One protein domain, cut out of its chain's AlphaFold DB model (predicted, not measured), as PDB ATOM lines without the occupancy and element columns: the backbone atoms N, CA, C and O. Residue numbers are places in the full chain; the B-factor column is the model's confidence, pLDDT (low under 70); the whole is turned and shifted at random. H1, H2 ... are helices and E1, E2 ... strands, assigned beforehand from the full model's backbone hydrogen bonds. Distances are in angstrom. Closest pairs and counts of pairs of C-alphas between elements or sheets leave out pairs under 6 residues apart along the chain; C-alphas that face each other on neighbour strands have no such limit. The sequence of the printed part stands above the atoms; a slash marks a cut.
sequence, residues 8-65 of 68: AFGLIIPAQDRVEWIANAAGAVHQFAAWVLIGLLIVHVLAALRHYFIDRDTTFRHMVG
ATOM      1  N   ALA A   8      -8.068 -25.527 -12.177       78.12
ATOM      2  CA  ALA A   8      -6.814 -25.103 -11.567       78.12
ATOM      3  C   ALA A   8      -5.828 -26.273 -11.619       78.12
ATOM      4  O   ALA A   8      -6.120 -27.354 -11.116       78.12
ATOM      5  N   PHE A   9      -4.666 -26.067 -12.245       84.25
ATOM      6  CA  PHE A   9      -3.617 -27.092 -12.366       84.25
ATOM      7  C   PHE A   9      -4.105 -28.422 -12.985       84.25
ATOM      8  O   PHE A   9      -3.651 -29.494 -12.601       84.25
ATOM      9  N   GLY A  10      -5.042 -28.353 -13.938       82.94
ATOM     10  CA  GLY A  10      -5.623 -29.527 -14.607       82.94
ATOM     11  C   GLY A  10      -6.736 -30.233 -13.823       82.94
ATOM     12  O   GLY A  10      -7.330 -31.174 -14.342       82.94
ATOM     13  N   LEU A  11      -7.054 -29.773 -12.609       84.62
ATOM     14  CA  LEU A  11      -8.197 -30.242 -11.831       84.62
ATOM     15  C   LEU A  11      -9.406 -29.338 -12.089       84.62
ATOM     16  O   LEU A  11      -9.337 -28.130 -11.859       84.62
ATOM     17  N   ILE A  12     -10.514 -29.925 -12.541       83.56
ATOM     18  CA  ILE A  12     -11.801 -29.232 -12.653       83.56
ATOM     19  C   ILE A  12     -12.349 -29.016 -11.245       83.56
ATOM     20  O   ILE A  12     -12.548 -29.975 -10.498       83.56
ATOM     21  N   ILE A  13     -12.589 -27.758 -10.881       81.56
ATOM     22  CA  ILE A  13     -13.215 -27.425  -9.604       81.56
ATOM     23  C   ILE A  13     -14.715 -27.234  -9.845       81.56
ATOM     24  O   ILE A  13     -15.086 -26.426 -10.702       81.56
ATOM     25  N   PRO A  14     -15.588 -27.954  -9.112       78.25
ATOM     26  CA  PRO A  14     -17.026 -27.792  -9.265       78.25
ATOM     27  C   PRO A  14     -17.414 -26.351  -8.934       78.25
ATOM     28  O   PRO A  14     -17.042 -25.807  -7.892       78.25
ATOM     29  N   ALA A  15     -18.150 -25.718  -9.843       74.94
ATOM     30  CA  ALA A  15     -18.656 -24.378  -9.615       74.94
ATOM     31  C   ALA A  15     -19.774 -24.424  -8.564       74.94
ATOM     32  O   ALA A  15     -20.755 -25.145  -8.714       74.94
ATOM     33  N   GLN A  16     -19.613 -23.644  -7.501       73.06
ATOM     34  CA  GLN A  16     -20.667 -23.348  -6.531       73.06
ATOM     35  C   GLN A  16     -21.718 -22.405  -7.133       73.06
ATOM     36  O   GLN A  16     -21.395 -21.561  -7.975       73.06
ATOM     37  N   ASP A  17     -22.963 -22.526  -6.664       77.31
ATOM     38  CA  ASP A  17     -24.072 -21.662  -7.072       77.31
ATOM     39  C   ASP A  17     -23.721 -20.177  -6.903       77.31
ATOM     40  O   ASP A  17     -23.111 -19.757  -5.912       77.31
ATOM     41  N   ARG A  18     -24.108 -19.351  -7.884       75.94
ATOM     42  CA  ARG A  18     -23.844 -17.909  -7.832       75.94
ATOM     43  C   ARG A  18     -24.730 -17.244  -6.788       75.94
ATOM     44  O   ARG A  18     -25.895 -16.954  -7.037       75.94
ATOM     45  N   VAL A  19     -24.130 -16.914  -5.654       87.88
ATOM     46  CA  VAL A  19     -24.735 -16.045  -4.647       87.88
ATOM     47  C   VAL A  19     -24.238 -14.615  -4.871       87.88
ATOM     48  O   VAL A  19     -23.073 -14.299  -4.628       87.88
ATOM     49  N   GLU A  20     -25.120 -13.745  -5.361       87.62
ATOM     50  CA  GLU A  20     -24.758 -12.427  -5.904       87.62
ATOM     51  C   GLU A  20     -24.072 -11.507  -4.879       87.62
ATOM     52  O   GLU A  20     -23.060 -10.873  -5.178       87.62
ATOM     53  N   TRP A  21     -24.550 -11.495  -3.630       89.88
ATOM     54  CA  TRP A  21     -23.942 -10.686  -2.568       89.88
ATOM     55  C   TRP A  21     -22.526 -11.158  -2.207       89.88
ATOM     56  O   TRP A  21     -21.659 -10.323  -1.950       89.88
ATOM     57  N   ILE A  22     -22.271 -12.475  -2.240       90.44
ATOM     58  CA  ILE A  22     -20.942 -13.047  -1.980       90.44
ATOM     59  C   ILE A  22     -19.997 -12.664  -3.112       90.44
ATOM     60  O   ILE A  22     -18.885 -12.223  -2.846       90.44
ATOM     61  N   ALA A  23     -20.440 -12.787  -4.367       89.25
ATOM     62  CA  ALA A  23     -19.627 -12.428  -5.526       89.25
ATOM     63  C   ALA A  23     -19.228 -10.942  -5.506       89.25
ATOM     64  O   ALA A  23     -18.059 -10.613  -5.711       89.25
ATOM     65  N   ASN A  24     -20.175 -10.054  -5.187       92.25
ATOM     66  CA  ASN A  24     -19.922  -8.616  -5.094       92.25
ATOM     67  C   ASN A  24     -18.974  -8.275  -3.932       92.25
ATOM     68  O   ASN A  24     -18.008  -7.534  -4.120       92.25
ATOM     69  N   ALA A  25     -19.204  -8.849  -2.746       94.38
ATOM     70  CA  ALA A  25     -18.346  -8.634  -1.583       94.38
ATOM     71  C   ALA A  25     -16.928  -9.183  -1.807       94.38
ATOM     72  O   ALA A  25     -15.947  -8.489  -1.536       94.38
ATOM     73  N   ALA A  26     -16.807 -10.396  -2.351       92.31
ATOM     74  CA  ALA A  26     -15.525 -11.014  -2.669       92.31
ATOM     75  C   ALA A  26     -14.750 -10.193  -3.704       92.31
ATOM     76  O   ALA A  26     -13.557  -9.980  -3.522       92.31
ATOM     77  N   GLY A  27     -15.414  -9.672  -4.742       91.69
ATOM     78  CA  GLY A  27     -14.787  -8.790  -5.729       91.69
ATOM     79  C   GLY A  27     -14.251  -7.494  -5.113       91.69
ATOM     80  O   GLY A  27     -13.101  -7.125  -5.359       91.69
ATOM     81  N   ALA A  28     -15.046  -6.837  -4.262       95.12
ATOM     82  CA  ALA A  28     -14.633  -5.615  -3.569       95.12
ATOM     83  C   ALA A  28     -13.430  -5.859  -2.641       95.12
ATOM     84  O   ALA A  28     -12.431  -5.137  -2.698       95.12
ATOM     85  N   VAL A  29     -13.492  -6.917  -1.825       97.06
ATOM     86  CA  VAL A  29     -12.392  -7.301  -0.929       97.06
ATOM     87  C   VAL A  29     -11.153  -7.697  -1.726       97.06
ATOM     88  O   VAL A  29     -10.058  -7.283  -1.364       97.06
ATOM     89  N   HIS A  30     -11.298  -8.446  -2.821       95.56
ATOM     90  CA  HIS A  30     -10.173  -8.877  -3.649       95.56
ATOM     91  C   HIS A  30      -9.442  -7.688  -4.281       95.56
ATOM     92  O   HIS A  30      -8.213  -7.654  -4.279       95.56
ATOM     93  N   GLN A  31     -10.179  -6.679  -4.754       95.62
ATOM     94  CA  GLN A  31      -9.580  -5.456  -5.286       95.62
ATOM     95  C   GLN A  31      -8.765  -4.716  -4.218       95.62
ATOM     96  O   GLN A  31      -7.622  -4.335  -4.471       95.62
ATOM     97  N   PHE A  32      -9.323  -4.531  -3.021       97.25
ATOM     98  CA  PHE A  32      -8.602  -3.878  -1.928       97.25
ATOM     99  C   PHE A  32      -7.390  -4.704  -1.472       97.25
ATOM    100  O   PHE A  32      -6.291  -4.171  -1.315       97.25
ATOM    101  N   ALA A  33      -7.566  -6.018  -1.328       97.06
ATOM    102  CA  ALA A  33      -6.516  -6.949  -0.935       97.06
ATOM    103  C   ALA A  33      -5.347  -6.949  -1.927       97.06
ATOM    104  O   ALA A  33      -4.198  -6.979  -1.494       97.06
ATOM    105  N   ALA A  34      -5.613  -6.852  -3.234       97.06
ATOM    106  CA  ALA A  34      -4.567  -6.759  -4.249       97.06
ATOM    107  C   ALA A  34      -3.665  -5.534  -4.024       97.06
ATOM    108  O   ALA A  34      -2.442  -5.669  -3.983       97.06
ATOM    109  N   TRP A  35      -4.251  -4.354  -3.797       97.56
ATOM    110  CA  TRP A  35      -3.481  -3.135  -3.526       97.56
ATOM    111  C   TRP A  35      -2.709  -3.199  -2.209       97.56
ATOM    112  O   TRP A  35      -1.546  -2.795  -2.162       97.56
ATOM    113  N   VAL A  36      -3.320  -3.747  -1.156       97.69
ATOM    114  CA  VAL A  36      -2.650  -3.944   0.138       97.69
ATOM    115  C   VAL A  36      -1.464  -4.895   0.006       97.69
ATOM    116  O   VAL A  36      -0.385  -4.590   0.511       97.69
ATOM    117  N   LEU A  37      -1.627  -6.017  -0.701       97.56
ATOM    118  CA  LEU A  37      -0.552  -6.983  -0.932       97.56
ATOM    119  C   LEU A  37       0.600  -6.371  -1.728       97.56
ATOM    120  O   LEU A  37       1.756  -6.570  -1.361       97.56
ATOM    121  N   ILE A  38       0.304  -5.589  -2.770       97.50
ATOM    122  CA  ILE A  38       1.328  -4.871  -3.540       97.50
ATOM    123  C   ILE A  38       2.078  -3.883  -2.639       97.50
ATOM    124  O   ILE A  38       3.307  -3.878  -2.627       97.50
ATOM    125  N   GLY A  39       1.359  -3.079  -1.851       97.62
ATOM    126  CA  GLY A  39       1.971  -2.129  -0.920       97.62
ATOM    127  C   GLY A  39       2.865  -2.818   0.113       97.62
ATOM    128  O   GLY A  39       4.001  -2.396   0.328       97.62
ATOM    129  N   LEU A  40       2.388  -3.920   0.699       97.00
ATOM    130  CA  LEU A  40       3.154  -4.721   1.650       97.00
ATOM    131  C   LEU A  40       4.407  -5.315   1.002       97.00
ATOM    132  O   LEU A  40       5.476  -5.272   1.606       97.00
ATOM    133  N   LEU A  41       4.297  -5.821  -0.229       96.50
ATOM    134  CA  LEU A  41       5.430  -6.365  -0.974       96.50
ATOM    135  C   LEU A  41       6.484  -5.287  -1.249       96.50
ATOM    136  O   LEU A  41       7.670  -5.525  -1.032       96.50
ATOM    137  N   ILE A  42       6.063  -4.090  -1.665       96.88
ATOM    138  CA  ILE A  42       6.968  -2.955  -1.887       96.88
ATOM    139  C   ILE A  42       7.676  -2.584  -0.584       96.88
ATOM    140  O   ILE A  42       8.902  -2.495  -0.564       96.88
ATOM    141  N   VAL A  43       6.935  -2.409   0.515       95.25
ATOM    142  CA  VAL A  43       7.519  -2.088   1.827       95.25
ATOM    143  C   VAL A  43       8.484  -3.181   2.282       95.25
ATOM    144  O   VAL A  43       9.565  -2.868   2.772       95.25
ATOM    145  N   HIS A  44       8.136  -4.451   2.081       89.94
ATOM    146  CA  HIS A  44       8.977  -5.587   2.441       89.94
ATOM    147  C   HIS A  44      10.302  -5.592   1.664       89.94
ATOM    148  O   HIS A  44      11.370  -5.695   2.269       89.94
ATOM    149  N   VAL A  45      10.251  -5.414   0.340       90.31
ATOM    150  CA  VAL A  45      11.453  -5.340  -0.507       90.31
ATOM    151  C   VAL A  45      12.286  -4.109  -0.157       90.31
ATOM    152  O   VAL A  45      13.502  -4.217  -0.015       90.31
ATOM    153  N   LEU A  46      11.658  -2.949   0.043       89.69
ATOM    154  CA  LEU A  46      12.362  -1.732   0.448       89.69
ATOM    155  C   LEU A  46      13.032  -1.886   1.813       89.69
ATOM    156  O   LEU A  46      14.174  -1.463   1.966       89.69
ATOM    157  N   ALA A  47      12.370  -2.512   2.787       86.62
ATOM    158  CA  ALA A  47      12.959  -2.805   4.088       86.62
ATOM    159  C   ALA A  47      14.162  -3.748   3.943       86.62
ATOM    160  O   ALA A  47      15.231  -3.453   4.474       86.62
ATOM    161  N   ALA A  48      14.039  -4.821   3.154       83.69
ATOM    162  CA  ALA A  48      15.139  -5.748   2.886       83.69
ATOM    163  C   ALA A  48      16.342  -5.054   2.218       83.69
ATOM    164  O   ALA A  48      17.483  -5.247   2.641       83.69
ATOM    165  N   LEU A  49      16.095  -4.192   1.225       83.50
ATOM    166  CA  LEU A  49      17.138  -3.390   0.581       83.50
ATOM    167  C   LEU A  49      17.757  -2.384   1.556       83.50
ATOM    168  O   LEU A  49      18.978  -2.255   1.615       83.50
ATOM    169  N   ARG A  50      16.944  -1.695   2.362       82.12
ATOM    170  CA  ARG A  50      17.423  -0.739   3.366       82.12
ATOM    171  C   ARG A  50      18.342  -1.419   4.382       82.12
ATOM    172  O   ARG A  50      19.415  -0.890   4.657       82.12
ATOM    173  N   HIS A  51      17.957  -2.584   4.897       77.19
ATOM    174  CA  HIS A  51      18.785  -3.369   5.813       77.19
ATOM    175  C   HIS A  51      20.101  -3.820   5.163       77.19
ATOM    176  O   HIS A  51      21.152  -3.785   5.801       77.19
ATOM    177  N   TYR A  52      20.073  -4.173   3.875       73.25
ATOM    178  CA  TYR A  52      21.278  -4.534   3.127       73.25
ATOM    179  C   TYR A  52      22.241  -3.347   2.931       73.25
ATOM    180  O   TYR A  52      23.442  -3.484   3.164       73.25
ATOM    181  N   PHE A  53      21.733  -2.178   2.525       71.12
ATOM    182  CA  PHE A  53      22.564  -1.009   2.200       71.12
ATOM    183  C   PHE A  53      22.997  -0.191   3.423       71.12
ATOM    184  O   PHE A  53      24.133   0.280   3.459       71.12
ATOM    185  N   ILE A  54      22.108   0.007   4.400       69.69
ATOM    186  CA  ILE A  54      22.348   0.887   5.556       69.69
ATOM    187  C   ILE A  54      22.865   0.084   6.744       69.69
ATOM    188  O   ILE A  54      23.901   0.423   7.311       69.69
ATOM    189  N   ASP A  55      22.169  -0.996   7.094       64.50
ATOM    190  CA  ASP A  55      22.451  -1.723   8.335       64.50
ATOM    191  C   ASP A  55      23.564  -2.777   8.152       64.50
ATOM    192  O   ASP A  55      24.028  -3.357   9.132       64.50
ATOM    193  N   ARG A  56      24.029  -3.014   6.906       65.44
ATOM    194  CA  ARG A  56      24.941  -4.117   6.520       65.44
ATOM    195  C   ARG A  56      24.509  -5.459   7.118       65.44
ATOM    196  O   ARG A  56      25.340  -6.310   7.441       65.44
ATOM    197  N   ASP A  57      23.205  -5.640   7.276       61.94
ATOM    198  CA  ASP A  57      22.672  -6.773   8.002       61.94
ATOM    199  C   ASP A  57      22.628  -8.022   7.107       61.94
ATOM    200  O   ASP A  57      22.340  -7.979   5.907       61.94
ATOM    201  N   THR A  58      22.942  -9.172   7.699       62.31
ATOM    202  CA  THR A  58      23.019 -10.467   7.006       62.31
ATOM    203  C   THR A  58      21.650 -11.109   6.785       62.31
ATOM    204  O   THR A  58      21.574 -12.172   6.171       62.31
ATOM    205  N   THR A  59      20.564 -10.457   7.210       64.75
ATOM    206  CA  THR A  59      19.180 -10.929   7.061       64.75
ATOM    207  C   THR A  59      18.837 -11.304   5.610       64.75
ATOM    208  O   THR A  59      18.280 -12.376   5.369       64.75
ATOM    209  N   PHE A  60      19.287 -10.529   4.615       58.28
ATOM    210  CA  PHE A  60      19.108 -10.873   3.194       58.28
ATOM    211  C   PHE A  60      19.871 -12.153   2.784       58.28
ATOM    212  O   PHE A  60      19.392 -12.944   1.972       58.28
ATOM    213  N   ARG A  61      21.040 -12.415   3.392       62.53
ATOM    214  CA  ARG A  61      21.880 -13.595   3.098       62.53
ATOM    215  C   ARG A  61      21.266 -14.906   3.598       62.53
ATOM    216  O   ARG A  61      21.644 -15.958   3.091       62.53
ATOM    217  N   HIS A  62      20.342 -14.862   4.559       63.22
ATOM    218  CA  HIS A  62      19.603 -16.046   5.009       63.22
ATOM    219  C   HIS A  62      18.429 -16.400   4.082       63.22
ATOM    220  O   HIS A  62      18.112 -17.578   3.954       63.22
ATOM    221  N   MET A  63      17.829 -15.419   3.397       66.50
ATOM    222  CA  MET A  63      16.714 -15.654   2.465       66.50
ATOM    223  C   MET A  63      17.164 -16.096   1.068       66.50
ATOM    224  O   MET A  63      16.485 -16.903   0.445       66.50
ATOM    225  N   VAL A  64      18.307 -15.606   0.573       66.31
ATOM    226  CA  VAL A  64      18.783 -15.920  -0.793       66.31
ATOM    227  C   VAL A  64      19.306 -17.356  -0.929       66.31
ATOM    228  O   VAL A  64      19.435 -17.852  -2.042       66.31
ATOM    229  N   GLY A  65      19.544 -18.063   0.182       59.53
ATOM    230  CA  GLY A  65      20.171 -19.379   0.162       59.53
ATOM    231  C   GLY A  65      21.627 -19.280  -0.303       59.53
ATOM    232  O   GLY A  65      21.948 -18.746  -1.363       59.53
TER     233      GLY A  65
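Overview. This is residues 8 to 65 of the 68 residues of the protein "Ni_hydr_CYTB domain-containing protein" of Oceaniovalibus sp. ACAM 378 (UniProt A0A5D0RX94). What is the shape? A wide, open U: the long helix H1 is its base, the short helix H2 folds back at one end, and a free tail, residues 8 to 19, holding strand E1, turns to the same side at the other. What builds it? The 58 printed residues are mostly helix, with E1, H1, H2 in that order; they are extended, radius of gyration of the C-alphas 19.2 A, and span 54 by 27 by 10 A.

Arrangement. What touches? H1, residues 20 to 53, touches H2, residues 59 to 63, with residues 48 to 52 alone; their closest C-alphas, of Ala 48 and Phe 60, are 6.5 A apart. E1, residues 11 to 13, is apart from both and pairs with no named strand. How are the helix backbones? In H1 every O i to N i+4 pair is within hydrogen-bond range; in H2 0 of 1, but 2 of 2 O i to N i+3 pairs.

Along the chain. Where is H1? It runs 49.3 A from C-alpha 20 at (-24.758, -12.427, -5.904) to C-alpha 53. Where are the others? E1 is 6.2 A long; H2, 7.0 A, ends at C-alpha 63, (16.714, -15.654, 2.465).

Size, cuts and confidence. How large? The farthest C-alphas, of Asp 17 and Arg 56, are 53.8 A apart. Any cut or low confidence? The printed part has no cut and no long link; residues 54 to 65 have pLDDT under 70.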